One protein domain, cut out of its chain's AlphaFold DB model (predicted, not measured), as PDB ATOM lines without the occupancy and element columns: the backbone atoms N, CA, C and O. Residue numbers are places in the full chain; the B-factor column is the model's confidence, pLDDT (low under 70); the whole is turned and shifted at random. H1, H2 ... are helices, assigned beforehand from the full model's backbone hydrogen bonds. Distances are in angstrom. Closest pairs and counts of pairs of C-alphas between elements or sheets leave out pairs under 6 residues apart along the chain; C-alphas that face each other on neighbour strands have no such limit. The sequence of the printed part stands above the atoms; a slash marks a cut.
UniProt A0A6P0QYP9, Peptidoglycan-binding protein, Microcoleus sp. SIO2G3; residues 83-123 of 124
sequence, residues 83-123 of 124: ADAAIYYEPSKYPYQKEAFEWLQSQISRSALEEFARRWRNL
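AT A GLANCE: This is residues 83 to 123 of the 124 residues of the protein "Peptidoglycan-binding protein" of Microcoleus sp. SIO2G3 (UniProt A0A6P0QYP9). Three helices make an open, three-sided frame in which no helix touches another. H2 is one side, H3 turns off at a corner as a free arm, and the link before H2 folds back to the small H1. The printed part has 41 residues, with H1, H2 and H3 along the chain and no named strand; it is all helix. It is loose, with a radius of gyration of the C-alphas of 12.1 A and spans of 31 by 22 by 14 A.

IN THESE COORDINATES: Find C-alpha 95 at (10.106, 3.606, 16.794); from there H2, residues 95 to 106, runs 17.4 A. H3, residues 110 to 121, runs 16.7 A to C-alpha 121 at (-14.246, -6.756, 8.325). Look back to C-alpha 83 at (-0.059, -11.967, 14.802) for H1, residues 83 to 87, 6.6 A long.

HOW THE PARTS SIT: H2 is apart from H3 across a tight link of 3 residues. H2 is apart from H1 across a short link of 7 residues. H1 and H3 are apart. Residues 106 to 112, of which 110 to 112 belong to H3, and 114 to 123, of which 114 to 121 belong to H3, stand free. In H1 and H3 every O i to N i+4 pair is within hydrogen-bond range; in H2, 7 of 8 are.

THE WHOLE: The C-alphas farthest apart, of Lys 93 and Asn 122, are 31.9 A apart. The printed part has no cut and no long link. Its mean pLDDT is 88.0, and no printed residue is under 70.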
ATOM      1  N   ALA A  83       0.854 -12.053  13.669       77.56
ATOM      2  CA  ALA A  83      -0.059 -11.967  14.802       77.56
ATOM      3  C   ALA A  83       0.681 -11.647  16.112       77.56
ATOM      4  O   ALA A  83       0.237 -10.781  16.860       77.56
ATOM      5  N   ASP A  84       1.832 -12.278  16.351       72.94
ATOM      6  CA  ASP A  84       2.649 -12.013  17.538       72.94
ATOM      7  C   ASP A  84       3.238 -10.603  17.486       72.94
ATOM      8  O   ASP A  84       3.179  -9.859  18.464       72.94
ATOM      9  N   ALA A  85       3.725 -10.186  16.316       77.62
ATOM     10  CA  ALA A  85       4.247  -8.838  16.125       77.62
ATOM     11  C   ALA A  85       3.182  -7.757  16.413       77.62
ATOM     12  O   ALA A  85       3.508  -6.706  16.960       77.62
ATOM     13  N   ALA A  86       1.906  -8.023  16.102       80.19
ATOM     14  CA  ALA A  86       0.796  -7.125  16.416       80.19
ATOM     15  C   ALA A  86       0.472  -7.054  17.923       80.19
ATOM     16  O   ALA A  86       0.060  -5.998  18.398       80.19
ATOM     17  N   ILE A  87       0.674  -8.140  18.681       78.50
ATOM     18  CA  ILE A  87       0.460  -8.176  20.142       78.50
ATOM     19  C   ILE A  87       1.477  -7.288  20.876       78.50
ATOM     20  O   ILE A  87       1.124  -6.631  21.853       78.50
ATOM     21  N   TYR A  88       2.723  -7.239  20.393       77.69
ATOM     22  CA  TYR A  88       3.828  -6.495  21.017       77.69
ATOM     23  C   TYR A  88       4.147  -5.152  20.333       77.69
ATOM     24  O   TYR A  88       5.219  -4.578  20.550       77.69
ATOM     25  N   TYR A  89       3.241  -4.652  19.489       84.56
ATOM     26  CA  TYR A  89       3.427  -3.391  18.779       84.56
ATOM     27  C   TYR A  89       3.245  -2.186  19.716       84.56
ATOM     28  O   TYR A  89       2.134  -1.858  20.134       84.56
ATOM     29  N   GLU A  90       4.346  -1.497  20.020       89.50
ATOM     30  CA  GLU A  90       4.421  -0.323  20.894       89.50
ATOM     31  C   GLU A  90       5.351   0.752  20.278       89.50
ATOM     32  O   GLU A  90       6.432   1.047  20.800       89.50
ATOM     33  N   PRO A  91       4.955   1.379  19.155       83.81
ATOM     34  CA  PRO A  91       5.828   2.264  18.375       83.81
ATOM     35  C   PRO A  91       6.233   3.543  19.119       83.81
ATOM     36  O   PRO A  91       7.267   4.129  18.813       83.81
ATOM     37  N   SER A  92       5.450   3.970  20.117       86.00
ATOM     38  CA  SER A  92       5.803   5.096  20.994       86.00
ATOM     39  C   SER A  92       7.044   4.808  21.843       86.00
ATOM     40  O   SER A  92       7.761   5.733  22.215       86.00
ATOM     41  N   LYS A  93       7.288   3.531  22.155       82.44
ATOM     42  CA  LYS A  93       8.440   3.061  22.928       82.44
ATOM     43  C   LYS A  93       9.570   2.574  22.022       82.44
ATOM     44  O   LYS A  93      10.739   2.753  22.352       82.44
ATOM     45  N   TYR A  94       9.221   1.996  20.874       79.94
ATOM     46  CA  TYR A  94      10.149   1.360  19.945       79.94
ATOM     47  C   TYR A  94       9.893   1.829  18.500       79.94
ATOM     48  O   TYR A  94       9.207   1.143  17.736       79.94
ATOM     49  N   PRO A  95      10.439   2.987  18.083       79.06
ATOM     50  CA  PRO A  95      10.106   3.606  16.794       79.06
ATOM     51  C   PRO A  95      10.454   2.733  15.577       79.06
ATOM     52  O   PRO A  95       9.728   2.741  14.585       79.06
ATOM     53  N   TYR A  96      11.491   1.896  15.683       82.75
ATOM     54  CA  TYR A  96      11.906   0.958  14.635       82.75
ATOM     55  C   TYR A  96      10.841  -0.093  14.290       82.75
ATOM     56  O   TYR A  96      10.843  -0.625  13.182       82.75
ATOM     57  N   GLN A  97       9.912  -0.402  15.205       85.19
ATOM     58  CA  GLN A  97       8.829  -1.344  14.915       85.19
ATOM     59  C   GLN A  97       7.952  -0.813  13.784       85.19
ATOM     60  O   GLN A  97       7.609  -1.554  12.868       85.19
ATOM     61  N   LYS A  98       7.627   0.483  13.825       88.38
ATOM     62  CA  LYS A  98       6.813   1.128  12.797       88.38
ATOM     63  C   LYS A  98       7.491   1.038  11.429       88.38
ATOM     64  O   LYS A  98       6.851   0.613  10.476       88.38
ATOM     65  N   GLU A  99       8.778   1.366  11.355       89.38
ATOM     66  CA  GLU A  99       9.562   1.284  10.116       89.38
ATOM     67  C   GLU A  99       9.625  -0.151   9.572       89.38
ATOM     68  O   GLU A  99       9.445  -0.373   8.374       89.38
ATOM     69  N   ALA A 100       9.801  -1.145  10.449       86.44
ATOM     70  CA  ALA A 100       9.799  -2.554  10.065       86.44
ATOM     71  C   ALA A 100       8.438  -3.002   9.499       86.44
ATOM     72  O   ALA A 100       8.389  -3.704   8.487       86.44
ATOM     73  N   PHE A 101       7.330  -2.568  10.108       91.44
ATOM     74  CA  PHE A 101       5.985  -2.840   9.597       91.44
ATOM     75  C   PHE A 101       5.697  -2.108   8.281       91.44
ATOM     76  O   PHE A 101       5.068  -2.687   7.396       91.44
ATOM     77  N   GLU A 102       6.170  -0.872   8.117       91.75
ATOM     78  CA  GLU A 102       6.034  -0.109   6.871       91.75
ATOM     79  C   GLU A 102       6.812  -0.760   5.721       91.75
ATOM     80  O   GLU A 102       6.267  -0.936   4.628       91.75
ATOM     81  N   TRP A 103       8.048  -1.196   5.977       92.81
ATOM     82  CA  TRP A 103       8.833  -1.978   5.024       92.81
ATOM     83  C   TRP A 103       8.134  -3.291   4.658       92.81
ATOM     84  O   TRP A 103       8.022  -3.631   3.481       92.81
ATOM     85  N   LEU A 104       7.618  -4.023   5.649       91.12
ATOM     86  CA  LEU A 104       6.948  -5.297   5.410       91.12
ATOM     87  C   LEU A 104       5.671  -5.116   4.587       91.12
ATOM     88  O   LEU A 104       5.435  -5.856   3.633       91.12
ATOM     89  N   GLN A 105       4.880  -4.090   4.903       92.38
ATOM     90  CA  GLN A 105       3.703  -3.716   4.128       92.38
ATOM     91  C   GLN A 105       4.062  -3.396   2.672       92.38
ATOM     92  O   GLN A 105       3.299  -3.749   1.775       92.38
ATOM     93  N   SER A 106       5.219  -2.774   2.412       92.94
ATOM     94  CA  SER A 106       5.649  -2.438   1.049       92.94
ATOM     95  C   SER A 106       5.954  -3.666   0.184       92.94
ATOM     96  O   SER A 106       5.992  -3.542  -1.038       92.94
ATOM     97  N   GLN A 107       6.189  -4.834   0.791       95.06
ATOM     98  CA  GLN A 107       6.397  -6.098   0.072       95.06
ATOM     99  C   GLN A 107       5.075  -6.767  -0.335       95.06
ATOM    100  O   GLN A 107       5.065  -7.671  -1.171       95.06
ATOM    101  N   ILE A 108       3.950  -6.353   0.257       94.12
ATOM    102  CA  ILE A 108       2.638  -6.967   0.041       94.12
ATOM    103  C   ILE A 108       1.909  -6.215  -1.074       94.12
ATOM    104  O   ILE A 108       1.818  -4.987  -1.076       94.12
ATOM    105  N   SER A 109       1.348  -6.950  -2.037       97.25
ATOM    106  CA  SER A 109       0.591  -6.333  -3.126       97.25
ATOM    107  C   SER A 109      -0.667  -5.628  -2.611       97.25
ATOM    108  O   SER A 109      -1.326  -6.066  -1.664       97.25
ATOM    109  N   ARG A 110      -1.063  -4.552  -3.299       94.88
ATOM    110  CA  ARG A 110      -2.291  -3.814  -2.979       94.88
ATOM    111  C   ARG A 110      -3.531  -4.716  -2.963       94.88
ATOM    112  O   ARG A 110      -4.351  -4.592  -2.061       94.88
ATOM    113  N   SER A 111      -3.642  -5.647  -3.912       96.44
ATOM    114  CA  SER A 111      -4.770  -6.585  -3.984       96.44
ATOM    115  C   SER A 111      -4.824  -7.535  -2.786       96.44
ATOM    116  O   SER A 111      -5.908  -7.794  -2.267       96.44
ATOM    117  N   ALA A 112      -3.674  -8.012  -2.299       95.12
ATOM    118  CA  ALA A 112      -3.615  -8.851  -1.105       95.12
ATOM    119  C   ALA A 112      -4.032  -8.074   0.155       95.12
ATOM    120  O   ALA A 112      -4.788  -8.596   0.975       95.12
ATOM    121  N   LEU A 113      -3.610  -6.809   0.290       94.69
ATOM    122  CA  LEU A 113      -4.039  -5.935   1.393       94.69
ATOM    123  C   LEU A 113      -5.548  -5.643   1.348       94.69
ATOM    124  O   LEU A 113      -6.219  -5.663   2.381       94.69
ATOM    125  N   GLU A 114      -6.102  -5.405   0.158       95.12
ATOM    126  CA  GLU A 114      -7.540  -5.192  -0.043       95.12
ATOM    127  C   GLU A 114      -8.355  -6.448   0.308       95.12
ATOM    128  O   GLU A 114      -9.375  -6.359   1.002       95.12
ATOM    129  N   GLU A 115      -7.888  -7.629  -0.105       96.19
ATOM    130  CA  GLU A 115      -8.526  -8.897   0.247       96.19
ATOM    131  C   GLU A 115      -8.457  -9.172   1.754       96.19
ATOM    132  O   GLU A 115      -9.466  -9.556   2.356       96.19
ATOM    133  N   PHE A 116      -7.299  -8.930   2.373       92.44
ATOM    134  CA  PHE A 116      -7.126  -9.031   3.818       92.44
ATOM    135  C   PHE A 116      -8.124  -8.131   4.557       92.44
ATOM    136  O   PHE A 116      -8.872  -8.613   5.409       92.44
ATOM    137  N   ALA A 117      -8.221  -6.853   4.179       92.88
ATOM    138  CA  ALA A 117      -9.152  -5.909   4.793       92.88
ATOM    139  C   ALA A 117     -10.618  -6.346   4.639       92.88
ATOM    140  O   ALA A 117     -11.420  -6.174   5.561       92.88
ATOM    141  N   ARG A 118     -10.986  -6.931   3.491       95.44
ATOM    142  CA  ARG A 118     -12.329  -7.485   3.267       95.44
ATOM    143  C   ARG A 118     -12.616  -8.659   4.203       95.44
ATOM    144  O   ARG A 118     -13.662  -8.674   4.841       95.44
ATOM    145  N   ARG A 119     -11.692  -9.621   4.302       94.50
ATOM    146  CA  ARG A 119     -11.831 -10.788   5.192       94.50
ATOM    147  C   ARG A 119     -11.921 -10.352   6.654       94.50
ATOM    148  O   ARG A 119     -12.810 -10.808   7.357       94.50
ATOM    149  N   TRP A 120     -11.074  -9.416   7.077       86.19
ATOM    150  CA  TRP A 120     -11.045  -8.898   8.444       86.19
ATOM    151  C   TRP A 120     -12.367  -8.251   8.874       86.19
ATOM    152  O   TRP A 120     -12.872  -8.525   9.958       86.19
ATOM    153  N   ARG A 121     -12.963  -7.412   8.018       92.00
ATOM    154  CA  ARG A 121     -14.246  -6.756   8.325       92.00
ATOM    155  C   ARG A 121     -15.415  -7.737   8.427       92.00
ATOM    156  O   ARG A 121     -16.338  -7.466   9.181       92.00
ATOM    157  N   ASN A 122     -15.358  -8.852   7.702       87.00
ATOM    158  CA  ASN A 122     -16.406  -9.877   7.677       87.00
ATOM    159  C   ASN A 122     -16.299 -10.901   8.824       87.00
ATOM    160  O   ASN A 122     -17.137 -11.791   8.912       87.00
ATOM    161  N   LEU A 123     -15.265 -10.808   9.666       73.00
ATOM    162  CA  LEU A 123     -15.095 -11.632  10.870       73.00
ATOM    163  C   LEU A 123     -15.706 -10.983  12.129       73.00
ATOM    164  O   LEU A 123     -15.537 -11.517  13.224       73.00
TER     165      LEU A 123